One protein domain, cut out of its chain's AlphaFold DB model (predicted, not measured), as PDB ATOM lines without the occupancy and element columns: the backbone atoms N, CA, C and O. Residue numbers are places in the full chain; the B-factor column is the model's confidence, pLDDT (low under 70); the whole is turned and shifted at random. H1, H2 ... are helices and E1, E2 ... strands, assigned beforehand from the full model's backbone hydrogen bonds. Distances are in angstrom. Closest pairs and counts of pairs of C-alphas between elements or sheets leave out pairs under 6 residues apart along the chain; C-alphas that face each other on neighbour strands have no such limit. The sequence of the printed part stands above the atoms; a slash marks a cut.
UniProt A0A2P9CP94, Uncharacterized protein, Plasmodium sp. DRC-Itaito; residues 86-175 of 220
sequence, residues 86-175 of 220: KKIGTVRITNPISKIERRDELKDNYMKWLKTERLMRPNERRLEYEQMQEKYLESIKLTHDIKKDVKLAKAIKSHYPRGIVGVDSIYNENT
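What this domain is: This is residues 86 to 175 of the 220 residues of an uncharacterized protein of Plasmodium sp. DRC-Itaito (UniProt A0A2P9CP94). The model is a long helical hairpin with a small head of loops at one end: the long helix H2 runs almost the whole length, and the shorter H1 folds back along part of it. The head is made of residues 86 to 92, with the short strand E1, and residues 160 to 175, tied by a short parallel pairing of residues 91 to 92 with residues 167 to 168. The printed part has 90 residues, with one named strand and two named helices in the order E1, H1, H2; the class is mostly helix. The whole is an extended rod, with a radius of gyration of the C-alphas of 19.3 A and spans of 60 by 21 by 15 A.

How they stand to each other: H2, residues 122 to 159, touches H1, residues 97 to 115, with its residues 132 to 146 alone. The closest C-alphas of the two are those of Ser 139 and Arg 103, 5.6 A apart. They run opposite ways at a shallow tilt of 26 degrees and form a helical hairpin. In H1 and H2 every O i to N i+4 pair is within hydrogen-bond range. E1, residues 87 to 89, is apart from both helices and pairs with no named strand.

Where its parts are: H2 is 56.0 A long, from C-alpha 122 at (-5.186, -21.449, 55.432) to C-alpha 159 at (27.765, -9.191, 11.848). H1 is 27.1 A long and begins at C-alpha 97, at (10.295, -20.842, 20.130). E1 measures 6.2 A.

The domain as a whole: The C-alphas of Lys 86 and Arg 121, the two farthest apart, are 60.1 A from each other, while those of Lys 86 and Thr 175 are 5.4 A apart. The printed part has no cut. The links E1 to H1 and H1 to H2 are short. Mean pLDDT of the printed part is 84.0; it is under 70 at residues 86 to 90, 117, 163 and 169 to 174.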
ATOM      1  N   LYS A  86      27.191 -28.043   4.177       65.88
ATOM      2  CA  LYS A  86      27.146 -28.576   5.541       65.88
ATOM      3  C   LYS A  86      28.456 -28.286   6.265       65.88
ATOM      4  O   LYS A  86      29.490 -28.849   5.922       65.88
ATOM      5  N   LYS A  87      28.409 -27.442   7.294       67.75
ATOM      6  CA  LYS A  87      29.604 -27.014   8.044       67.75
ATOM      7  C   LYS A  87      29.794 -27.901   9.259       67.75
ATOM      8  O   LYS A  87      28.812 -28.278   9.882       67.75
ATOM      9  N   ILE A  88      31.029 -28.185   9.651       65.62
ATOM     10  CA  ILE A  88      31.292 -28.852  10.931       65.62
ATOM     11  C   ILE A  88      31.462 -27.777  12.008       65.62
ATOM     12  O   ILE A  88      32.110 -26.759  11.761       65.62
ATOM     13  N   GLY A  89      30.845 -27.963  13.176       69.56
ATOM     14  CA  GLY A  89      30.748 -26.911  14.184       69.56
ATOM     15  C   GLY A  89      30.680 -27.340  15.633       69.56
ATOM     16  O   GLY A  89      30.497 -28.504  15.962       69.56
ATOM     17  N   THR A  90      30.844 -26.372  16.525       62.62
ATOM     18  CA  THR A  90      30.898 -26.570  17.978       62.62
ATOM     19  C   THR A  90      29.647 -26.076  18.692       62.62
ATOM     20  O   THR A  90      29.298 -26.633  19.732       62.62
ATOM     21  N   VAL A  91      28.965 -25.053  18.170       70.38
ATOM     22  CA  VAL A  91      27.921 -24.340  18.920       70.38
ATOM     23  C   VAL A  91      26.617 -24.302  18.144       70.38
ATOM     24  O   VAL A  91      26.597 -23.900  16.988       70.38
ATOM     25  N   ARG A  92      25.512 -24.643  18.811       75.69
ATOM     26  CA  ARG A  92      24.159 -24.470  18.281       75.69
ATOM     27  C   ARG A  92      23.444 -23.333  18.985       75.69
ATOM     28  O   ARG A  92      23.255 -23.387  20.201       75.69
ATOM     29  N   ILE A  93      23.012 -22.323  18.234       77.88
ATOM     30  CA  ILE A  93      22.125 -21.291  18.772       77.88
ATOM     31  C   ILE A  93      20.744 -21.917  18.950       77.88
ATOM     32  O   ILE A  93      20.092 -22.319  17.987       77.88
ATOM     33  N   THR A  94      20.294 -22.017  20.197       76.38
ATOM     34  CA  THR A  94      18.985 -22.592  20.507       76.38
ATOM     35  C   THR A  94      17.867 -21.721  19.957       76.38
ATOM     36  O   THR A  94      17.842 -20.513  20.195       76.38
ATOM     37  N   ASN A  95      16.906 -22.344  19.280       82.06
ATOM     38  CA  ASN A  95      15.700 -21.662  18.839       82.06
ATOM     39  C   ASN A  95      14.857 -21.232  20.066       82.06
ATOM     40  O   ASN A  95      14.527 -22.085  20.894       82.06
ATOM     41  N   PRO A  96      14.494 -19.940  20.210       85.50
ATOM     42  CA  PRO A  96      13.725 -19.460  21.354       85.50
ATOM     43  C   PRO A  96      12.254 -19.910  21.354       85.50
ATOM     44  O   PRO A  96      11.600 -19.735  22.379       85.50
ATOM     45  N   ILE A  97      11.722 -20.477  20.260       88.31
ATOM     46  CA  ILE A  97      10.295 -20.842  20.130       88.31
ATOM     47  C   ILE A  97       9.826 -21.758  21.269       88.31
ATOM     48  O   ILE A  97       8.856 -21.430  21.943       88.31
ATOM     49  N   SER A  98      10.566 -22.825  21.576       88.88
ATOM     50  CA  SER A  98      10.191 -23.753  22.656       88.88
ATOM     51  C   SER A  98      10.166 -23.085  24.038       88.88
ATOM     52  O   SER A  98       9.346 -23.412  24.895       88.88
ATOM     53  N   LYS A  99      11.048 -22.103  24.269       91.12
ATOM     54  CA  LYS A  99      11.053 -21.306  25.504       91.12
ATOM     55  C   LYS A  99       9.858 -20.350  25.555       91.12
ATOM     56  O   LYS A  99       9.336 -20.103  26.641       91.12
ATOM     57  N   ILE A 100       9.438 -19.808  24.408       91.50
ATOM     58  CA  ILE A 100       8.262 -18.933  24.289       91.50
ATOM     59  C   ILE A 100       6.986 -19.718  24.599       91.50
ATOM     60  O   ILE A 100       6.218 -19.268  25.444       91.50
ATOM     61  N   GLU A 101       6.814 -20.899  24.003       93.75
ATOM     62  CA  GLU A 101       5.668 -21.784  24.257       93.75
ATOM     63  C   GLU A 101       5.541 -22.099  25.752       93.75
ATOM     64  O   GLU A 101       4.519 -21.803  26.368       93.75
ATOM     65  N   ARG A 102       6.633 -22.551  26.382       92.94
ATOM     66  CA  ARG A 102       6.662 -22.826  27.828       92.94
ATOM     67  C   ARG A 102       6.321 -21.600  28.681       92.94
ATOM     68  O   ARG A 102       5.652 -21.713  29.707       92.94
ATOM     69  N   ARG A 103       6.799 -20.411  28.299       94.00
ATOM     70  CA  ARG A 103       6.472 -19.163  29.008       94.00
ATOM     71  C   ARG A 103       4.976 -18.863  28.919       94.00
ATOM     72  O   ARG A 103       4.395 -18.415  29.905       94.00
ATOM     73  N   ASP A 104       4.380 -19.060  27.751       92.81
ATOM     74  CA  ASP A 104       2.972 -18.751  27.516       92.81
ATOM     75  C   ASP A 104       2.061 -19.753  28.235       92.81
ATOM     76  O   ASP A 104       1.135 -19.334  28.927       92.81
ATOM     77  N   GLU A 105       2.428 -21.036  28.261       94.44
ATOM     78  CA  GLU A 105       1.777 -22.044  29.106       94.44
ATOM     79  C   GLU A 105       1.806 -21.672  30.597       94.44
ATOM     80  O   GLU A 105       0.796 -21.784  31.295       94.44
ATOM     81  N   LEU A 106       2.951 -21.209  31.113       93.00
ATOM     82  CA  LEU A 106       3.068 -20.780  32.512       93.00
ATOM     83  C   LEU A 106       2.161 -19.588  32.824       93.00
ATOM     84  O   LEU A 106       1.533 -19.562  33.884       93.00
ATOM     85  N   LYS A 107       2.061 -18.624  31.903       91.12
ATOM     86  CA  LYS A 107       1.150 -17.482  32.046       91.12
ATOM     87  C   LYS A 107      -0.305 -17.924  32.034       91.12
ATOM     88  O   LYS A 107      -1.065 -17.504  32.903       91.12
ATOM     89  N   ASP A 108      -0.686 -18.792  31.107       92.75
ATOM     90  CA  ASP A 108      -2.051 -19.302  31.019       92.75
ATOM     91  C   ASP A 108      -2.434 -20.087  32.270       92.75
ATOM     92  O   ASP A 108      -3.531 -19.921  32.804       92.75
ATOM     93  N   ASN A 109      -1.516 -20.902  32.788       90.44
ATOM     94  CA  ASN A 109      -1.709 -21.636  34.034       90.44
ATOM     95  C   ASN A 109      -1.847 -20.695  35.237       90.44
ATOM     96  O   ASN A 109      -2.744 -20.887  36.054       90.44
ATOM     97  N   TYR A 110      -1.023 -19.648  35.316       89.06
ATOM     98  CA  TYR A 110      -1.133 -18.618  36.351       89.06
ATOM     99  C   TYR A 110      -2.486 -17.889  36.292       89.06
ATOM    100  O   TYR A 110      -3.163 -17.733  37.305       89.06
ATOM    101  N   MET A 111      -2.937 -17.514  35.091       89.25
ATOM    102  CA  MET A 111      -4.239 -16.872  34.894       89.25
ATOM    103  C   MET A 111      -5.409 -17.804  35.216       89.25
ATOM    104  O   MET A 111      -6.428 -17.348  35.731       89.25
ATOM    105  N   LYS A 112      -5.288 -19.105  34.923       89.88
ATOM    106  CA  LYS A 112      -6.273 -20.111  35.344       89.88
ATOM    107  C   LYS A 112      -6.339 -20.186  36.864       89.88
ATOM    108  O   LYS A 112      -7.437 -20.110  37.397       89.88
ATOM    109  N   TRP A 113      -5.196 -20.242  37.544       86.31
ATOM    110  CA  TRP A 113      -5.133 -20.275  39.004       86.31
ATOM    111  C   TRP A 113      -5.767 -19.050  39.669       86.31
ATOM    112  O   TRP A 113      -6.559 -19.224  40.590       86.31
ATOM    113  N   LEU A 114      -5.529 -17.840  39.148       85.12
ATOM    114  CA  LEU A 114      -6.205 -16.625  39.628       85.12
ATOM    115  C   LEU A 114      -7.729 -16.660  39.438       85.12
ATOM    116  O   LEU A 114      -8.461 -16.042  40.201       85.12
ATOM    117  N   LYS A 115      -8.222 -17.347  38.401       86.69
ATOM    118  CA  LYS A 115      -9.662 -17.470  38.132       86.69
ATOM    119  C   LYS A 115     -10.318 -18.560  38.969       86.69
ATOM    120  O   LYS A 115     -11.481 -18.434  39.332       86.69
ATOM    121  N   THR A 116      -9.604 -19.649  39.230       80.19
ATOM    122  CA  THR A 116     -10.120 -20.812  39.955       80.19
ATOM    123  C   THR A 116      -9.888 -20.690  41.456       80.19
ATOM    124  O   THR A 116      -9.482 -21.673  42.074       80.19
ATOM    125  N   GLU A 117     -10.122 -19.516  42.053       69.12
ATOM    126  CA  GLU A 117     -10.012 -19.364  43.505       69.12
ATOM    127  C   GLU A 117     -10.945 -20.363  44.200       69.12
ATOM    128  O   GLU A 117     -12.174 -20.287  44.128       69.12
ATOM    129  N   ARG A 118     -10.334 -21.363  44.838       72.88
ATOM    130  CA  ARG A 118     -11.027 -22.407  45.585       72.88
ATOM    131  C   ARG A 118     -11.062 -22.035  47.056       72.88
ATOM    132  O   ARG A 118     -10.099 -21.507  47.610       72.88
ATOM    133  N   LEU A 119     -12.166 -22.370  47.719       77.56
ATOM    134  CA  LEU A 119     -12.265 -22.235  49.166       77.56
ATOM    135  C   LEU A 119     -11.353 -23.282  49.829       77.56
ATOM    136  O   LEU A 119     -11.715 -24.449  49.945       77.56
ATOM    137  N   MET A 120     -10.152 -22.860  50.219       83.12
ATOM    138  CA  MET A 120      -9.115 -23.729  50.786       83.12
ATOM    139  C   MET A 120      -8.809 -23.400  52.244       83.12
ATOM    140  O   MET A 120      -9.043 -22.269  52.703       83.12
ATOM    141  N   ARG A 121      -8.233 -24.371  52.969       89.94
ATOM    142  CA  ARG A 121      -7.737 -24.150  54.336       89.94
ATOM    143  C   ARG A 121      -6.543 -23.179  54.315       89.94
ATOM    144  O   ARG A 121      -5.828 -23.113  53.315       89.94
ATOM    145  N   PRO A 122      -6.264 -22.445  55.409       92.19
ATOM    146  CA  PRO A 122      -5.186 -21.449  55.432       92.19
ATOM    147  C   PRO A 122      -3.800 -21.990  55.043       92.19
ATOM    148  O   PRO A 122      -3.068 -21.325  54.316       92.19
ATOM    149  N   ASN A 123      -3.456 -23.206  55.477       90.94
ATOM    150  CA  ASN A 123      -2.165 -23.827  55.159       90.94
ATOM    151  C   ASN A 123      -2.040 -24.165  53.668       90.94
ATOM    152  O   ASN A 123      -1.007 -23.901  53.059       90.94
ATOM    153  N   GLU A 124      -3.106 -24.703  53.079       88.75
ATOM    154  CA  GLU A 124      -3.160 -25.066  51.658       88.75
ATOM    155  C   GLU A 124      -3.069 -23.810  50.787       88.75
ATOM    156  O   GLU A 124      -2.332 -23.778  49.806       88.75
ATOM    157  N   ARG A 125      -3.742 -22.733  51.206       87.50
ATOM    158  CA  ARG A 125      -3.682 -21.435  50.531       87.50
ATOM    159  C   ARG A 125      -2.273 -20.843  50.542       87.50
ATOM    160  O   ARG A 125      -1.830 -20.285  49.546       87.50
ATOM    161  N   ARG A 126      -1.554 -20.965  51.664       90.25
ATOM    162  CA  ARG A 126      -0.166 -20.491  51.770       90.25
ATOM    163  C   ARG A 126       0.754 -21.236  50.802       90.25
ATOM    164  O   ARG A 126       1.546 -20.589  50.125       90.25
ATOM    165  N   LEU A 127       0.609 -22.559  50.720       90.62
ATOM    166  CA  LEU A 127       1.378 -23.393  49.798       90.62
ATOM    167  C   LEU A 127       1.085 -23.039  48.332       90.62
ATOM    168  O   LEU A 127       2.010 -22.926  47.534       90.62
ATOM    169  N   GLU A 128      -0.182 -22.814  47.972       88.50
ATOM    170  CA  GLU A 128      -0.533 -22.376  46.615       88.50
ATOM    171  C   GLU A 128       0.084 -21.022  46.260       88.50
ATOM    172  O   GLU A 128       0.603 -20.862  45.157       88.50
ATOM    173  N   TYR A 129       0.074 -20.054  47.182       89.75
ATOM    174  CA  TYR A 129       0.706 -18.756  46.937       89.75
ATOM    175  C   TYR A 129       2.217 -18.868  46.726       89.75
ATOM    176  O   TYR A 129       2.761 -18.185  45.858       89.75
ATOM    177  N   GLU A 130       2.888 -19.738  47.476       92.00
ATOM    178  CA  GLU A 130       4.317 -20.003  47.300       92.00
ATOM    179  C   GLU A 130       4.597 -20.590  45.909       92.00
ATOM    180  O   GLU A 130       5.395 -20.038  45.149       92.00
ATOM    181  N   GLN A 131       3.838 -21.611  45.498       91.62
ATOM    182  CA  GLN A 131       3.946 -22.197  44.156       91.62
ATOM    183  C   GLN A 131       3.632 -21.184  43.041       91.62
ATOM    184  O   GLN A 131       4.277 -21.174  41.989       91.62
ATOM    185  N   MET A 132       2.642 -20.314  43.250       89.44
ATOM    186  CA  MET A 132       2.304 -19.222  42.333       89.44
ATOM    187  C   MET A 132       3.474 -18.254  42.159       89.44
ATOM    188  O   MET A 132       3.789 -17.856  41.034       89.44
ATOM    189  N   GLN A 133       4.131 -17.891  43.259       92.00
ATOM    190  CA  GLN A 133       5.289 -17.008  43.247       92.00
ATOM    191  C   GLN A 133       6.477 -17.649  42.519       92.00
ATOM    192  O   GLN A 133       7.107 -16.990  41.689       92.00
ATOM    193  N   GLU A 134       6.752 -18.930  42.760       94.00
ATOM    194  CA  GLU A 134       7.813 -19.670  42.068       94.00
ATOM    195  C   GLU A 134       7.603 -19.693  40.550       94.00
ATOM    196  O   GLU A 134       8.502 -19.322  39.791       94.00
ATOM    197  N   LYS A 135       6.396 -20.046  40.088       92.12
ATOM    198  CA  LYS A 135       6.078 -20.062  38.649       92.12
ATOM    199  C   LYS A 135       6.143 -18.673  38.022       92.12
ATOM    200  O   LYS A 135       6.572 -18.523  36.875       92.12
ATOM    201  N   TYR A 136       5.753 -17.639  38.764       92.38
ATOM    202  CA  TYR A 136       5.894 -16.260  38.310       92.38
ATOM    203  C   TYR A 136       7.371 -15.889  38.104       92.38
ATOM    204  O   TYR A 136       7.733 -15.380  37.038       92.38
ATOM    205  N   LEU A 137       8.240 -16.215  39.064       95.12
ATOM    206  CA  LEU A 137       9.686 -16.007  38.945       95.12
ATOM    207  C   LEU A 137      10.289 -16.809  37.780       95.12
ATOM    208  O   LEU A 137      11.111 -16.275  37.030       95.12
ATOM    209  N   GLU A 138       9.841 -18.048  37.565       94.44
ATOM    210  CA  GLU A 138      10.233 -18.862  36.408       94.44
ATOM    211  C   GLU A 138       9.862 -18.170  35.086       94.44
ATOM    212  O   GLU A 138      10.689 -18.080  34.176       94.44
ATOM    213  N   SER A 139       8.659 -17.596  34.989       94.44
ATOM    214  CA  SER A 139       8.214 -16.873  33.791       94.44
ATOM    215  C   SER A 139       9.068 -15.628  33.488       94.44
ATOM    216  O   SER A 139       9.363 -15.337  32.320       94.44
ATOM    217  N   ILE A 140       9.521 -14.914  34.527       95.19
ATOM    218  CA  ILE A 140      10.436 -13.770  34.399       95.19
ATOM    219  C   ILE A 140      11.795 -14.247  33.890       95.19
ATOM    220  O   ILE A 140      12.335 -13.665  32.945       95.19
ATOM    221  N   LYS A 141      12.325 -15.324  34.481       96.12
ATOM    222  CA  LYS A 141      13.598 -15.925  34.073       96.12
ATOM    223  C   LYS A 141      13.558 -16.351  32.606       96.12
ATOM    224  O   LYS A 141      14.406 -15.916  31.830       96.12
ATOM    225  N   LEU A 142      12.520 -17.082  32.194       94.56
ATOM    226  CA  LEU A 142      12.320 -17.479  30.797       94.56
ATOM    227  C   LEU A 142      12.235 -16.268  29.868       94.56
ATOM    228  O   LEU A 142      12.858 -16.252  28.812       94.56
ATOM    229  N   THR A 143      11.522 -15.215  30.268       93.75
ATOM    230  CA  THR A 143      11.432 -13.977  29.480       93.75
ATOM    231  C   THR A 143      12.802 -13.319  29.291       93.75
ATOM    232  O   THR A 143      13.092 -12.789  28.216       93.75
ATOM    233  N   HIS A 144      13.647 -13.332  30.321       95.38
ATOM    234  CA  HIS A 144      15.002 -12.799  30.242       95.38
ATOM    235  C   HIS A 144      15.900 -13.645  29.328       95.38
ATOM    236  O   HIS A 144      16.607 -13.085  28.488       95.38
ATOM    237  N   ASP A 145      15.818 -14.968  29.434       92.75
ATOM    238  CA  ASP A 145      16.599 -15.890  28.608       92.75
ATOM    239  C   ASP A 145      16.187 -15.807  27.128       92.75
ATOM    240  O   ASP A 145      17.049 -15.650  26.267       92.75
ATOM    241  N   ILE A 146      14.883 -15.750  26.827       92.44
ATOM    242  CA  ILE A 146      14.375 -15.513  25.462       92.44
ATOM    243  C   ILE A 146      14.948 -14.210  24.889       92.44
ATOM    244  O   ILE A 146      15.390 -14.167  23.742       92.44
ATOM    245  N   LYS A 147      14.977 -13.129  25.682       93.19
ATOM    246  CA  LYS A 147      15.544 -11.845  25.238       93.19
ATOM    247  C   LYS A 147      17.036 -11.954  24.925       93.19
ATOM    248  O   LYS A 147      17.484 -11.309  23.976       93.19
ATOM    249  N   LYS A 148      17.807 -12.716  25.708       91.56
ATOM    250  CA  LYS A 148      19.234 -12.956  25.438       91.56
ATOM    251  C   LYS A 148      19.422 -13.714  24.131       91.56
ATOM    252  O   LYS A 148      20.186 -13.249  23.289       91.56
ATOM    253  N   ASP A 149      18.678 -14.798  23.935       87.56
ATOM    254  CA  ASP A 149      18.774 -15.633  22.736       87.56
ATOM    255  C   ASP A 149      18.424 -14.839  21.471       87.56
ATOM    256  O   ASP A 149      19.161 -14.864  20.488       87.56
ATOM    257  N   VAL A 150      17.344 -14.049  21.514       89.25
ATOM    258  CA  VAL A 150      16.932 -13.190  20.391       89.25
ATOM    259  C   VAL A 150      17.986 -12.124  20.087       89.25
ATOM    260  O   VAL A 150      18.280 -11.861  18.919       89.25
ATOM    261  N   LYS A 151      18.584 -11.507  21.114       90.31
ATOM    262  CA  LYS A 151      19.665 -10.524  20.926       90.31
ATOM    263  C   LYS A 151      20.907 -11.162  20.314       90.31
ATOM    264  O   LYS A 151      21.477 -10.577  19.397       90.31
ATOM    265  N   LEU A 152      21.292 -12.344  20.790       87.19
ATOM    266  CA  LEU A 152      22.427 -13.095  20.261       87.19
ATOM    267  C   LEU A 152      22.205 -13.452  18.788       87.19
ATOM    268  O   LEU A 152      23.044 -13.138  17.948       87.19
ATOM    269  N   ALA A 153      21.043 -14.023  18.462       84.62
ATOM    270  CA  ALA A 153      20.682 -14.359  17.089       84.62
ATOM    271  C   ALA A 153      20.692 -13.122  16.176       84.62
ATOM    272  O   ALA A 153      21.195 -13.182  15.053       84.62
ATOM    273  N   LYS A 154      20.193 -11.977  16.667       87.81
ATOM    274  CA  LYS A 154      20.207 -10.710  15.925       87.81
ATOM    275  C   LYS A 154      21.627 -10.195  15.678       87.81
ATOM    276  O   LYS A 154      21.912  -9.785  14.558       87.81
ATOM    277  N   ALA A 155      22.493 -10.226  16.691       87.62
ATOM    278  CA  ALA A 155      23.883  -9.782  16.577       87.62
ATOM    279  C   ALA A 155      24.672 -10.642  15.580       87.62
ATOM    280  O   ALA A 155      25.390 -10.121  14.730       87.62
ATOM    281  N   ILE A 156      24.492 -11.962  15.636       81.19
ATOM    282  CA  ILE A 156      25.154 -12.886  14.710       81.19
ATOM    283  C   ILE A 156      24.659 -12.650  13.285       81.19
ATOM    284  O   ILE A 156      25.477 -12.521  12.381       81.19
ATOM    285  N   LYS A 157      23.347 -12.476  13.087       81.12
ATOM    286  CA  LYS A 157      22.789 -12.141  11.773       81.12
ATOM    287  C   LYS A 157      23.316 -10.812  11.220       81.12
ATOM    288  O   LYS A 157      23.514 -10.711  10.015       81.12
ATOM    289  N   SER A 158      23.511  -9.793  12.063       83.25
ATOM    290  CA  SER A 158      23.998  -8.485  11.605       83.25
ATOM    291  C   SER A 158      25.485  -8.482  11.267       83.25
ATOM    292  O   SER A 158      25.870  -7.852  10.290       83.25
ATOM    293  N   HIS A 159      26.316  -9.154  12.068       83.56
ATOM    294  CA  HIS A 159      27.765  -9.191  11.848       83.56
ATOM    295  C   HIS A 159      28.179 -10.236  10.807       83.56
ATOM    296  O   HIS A 159      29.134 -10.012  10.072       83.56
ATOM    297  N   TYR A 160      27.447 -11.349  10.720       78.75
ATOM    298  CA  TYR A 160      27.776 -12.495   9.875       78.75
ATOM    299  C   TYR A 160      26.535 -12.949   9.091       78.75
ATOM    300  O   TYR A 160      25.906 -13.953   9.441       78.75
ATOM    301  N   PRO A 161      26.151 -12.237   8.014       73.12
ATOM    302  CA  PRO A 161      24.946 -12.557   7.246       73.12
ATOM    303  C   PRO A 161      25.004 -13.943   6.578       73.12
ATOM    304  O   PRO A 161      23.966 -14.575   6.409       73.12
ATOM    305  N   ARG A 162      26.211 -14.441   6.263       70.62
ATOM    306  CA  ARG A 162      26.470 -15.794   5.723       70.62
ATOM    307  C   ARG A 162      26.633 -16.879   6.805       70.62
ATOM    308  O   ARG A 162      26.861 -18.057   6.511       70.62
ATOM    309  N   GLY A 163      26.469 -16.498   8.073       69.06
ATOM    310  CA  GLY A 163      26.725 -17.338   9.240       69.06
ATOM    311  C   GLY A 163      28.206 -17.392   9.618       69.06
ATOM    312  O   GLY A 163      29.069 -16.906   8.895       69.06
ATOM    313  N   ILE A 164      28.493 -17.984  10.774       73.62
ATOM    314  CA  ILE A 164      29.858 -18.198  11.271       73.62
ATOM    315  C   ILE A 164      30.217 -19.664  11.026       73.62
ATOM    316  O   ILE A 164      29.375 -20.549  11.203       73.62
ATOM    317  N   VAL A 165      31.456 -19.943  10.613       70.62
ATOM    318  CA  VAL A 165      31.926 -21.328  10.494       70.62
ATOM    319  C   VAL A 165      31.824 -22.005  11.854       70.62
ATOM    320  O   VAL A 165      32.323 -21.504  12.859       70.62
ATOM    321  N   GLY A 166      31.150 -23.146  11.886       71.38
ATOM    322  CA  GLY A 166      31.031 -23.954  13.083       71.38
ATOM    323  C   GLY A 166      30.066 -23.444  14.159       71.38
ATOM    324  O   GLY A 166      30.051 -23.993  15.264       71.38
ATOM    325  N   VAL A 167      29.236 -22.448  13.845       71.69
ATOM    326  CA  VAL A 167      28.110 -22.040  14.693       71.69
ATOM    327  C   VAL A 167      26.811 -22.210  13.912       71.69
ATOM    328  O   VAL A 167      26.613 -21.562  12.884       71.69
ATOM    329  N   ASP A 168      25.920 -23.057  14.420       71.94
ATOM    330  CA  ASP A 168      24.558 -23.190  13.914       71.94
ATOM    331  C   ASP A 168      23.757 -21.955  14.294       71.94
ATOM    332  O   ASP A 168      23.773 -21.527  15.456       71.94
ATOM    333  N   SER A 169      23.008 -21.409  13.347       68.31
ATOM    334  CA  SER A 169      22.114 -20.290  13.621       68.31
ATOM    335  C   SER A 169      20.699 -20.611  13.183       68.31
ATOM    336  O   SER A 169      20.491 -21.399  12.273       68.31
ATOM    337  N   ILE A 170      19.717 -19.921  13.768       69.12
ATOM    338  CA  ILE A 170      18.301 -20.033  13.366       69.12
ATOM    339  C   ILE A 170      18.115 -19.728  11.863       69.12
ATOM    340  O   ILE A 170      17.131 -20.129  11.259       69.12
ATOM    341  N   TYR A 171      19.053 -18.999  11.253       65.56
ATOM    342  CA  TYR A 171      18.994 -18.593   9.850       65.56
ATOM    343  C   TYR A 171      19.841 -19.479   8.919       65.56
ATOM    344  O   TYR A 171      19.797 -19.281   7.709       65.56
ATOM    345  N   ASN A 172      20.624 -20.417   9.462       67.44
ATOM    346  CA  ASN A 172      21.467 -21.346   8.711       67.44
ATOM    347  C   ASN A 172      21.611 -22.646   9.520       67.44
ATOM    348  O   ASN A 172      22.455 -22.704  10.412       67.44
ATOM    349  N   GLU A 173      20.756 -23.629   9.212       66.50
ATOM    350  CA  GLU A 173      20.554 -24.879   9.974       66.50
ATOM    351  C   GLU A 173      21.459 -26.041   9.520       66.50
ATOM    352  O   GLU A 173      21.308 -27.181   9.958       66.50
ATOM    353  N   ASN A 174      22.391 -25.791   8.597       69.31
ATOM    354  CA  ASN A 174      23.124 -26.863   7.924       69.31
ATOM    355  C   ASN A 174      24.419 -27.273   8.644       69.31
ATOM    356  O   ASN A 174      25.281 -27.904   8.032       69.31
ATOM    357  N   THR A 175      24.603 -26.938   9.924       71.25
ATOM    358  CA  THR A 175      25.848 -27.280  10.630       71.25
ATOM    359  C   THR A 175      25.766 -28.626  11.367       71.25
ATOM    360  O   THR A 175      24.861 -28.895  12.149       71.25
TER     361      THR A 175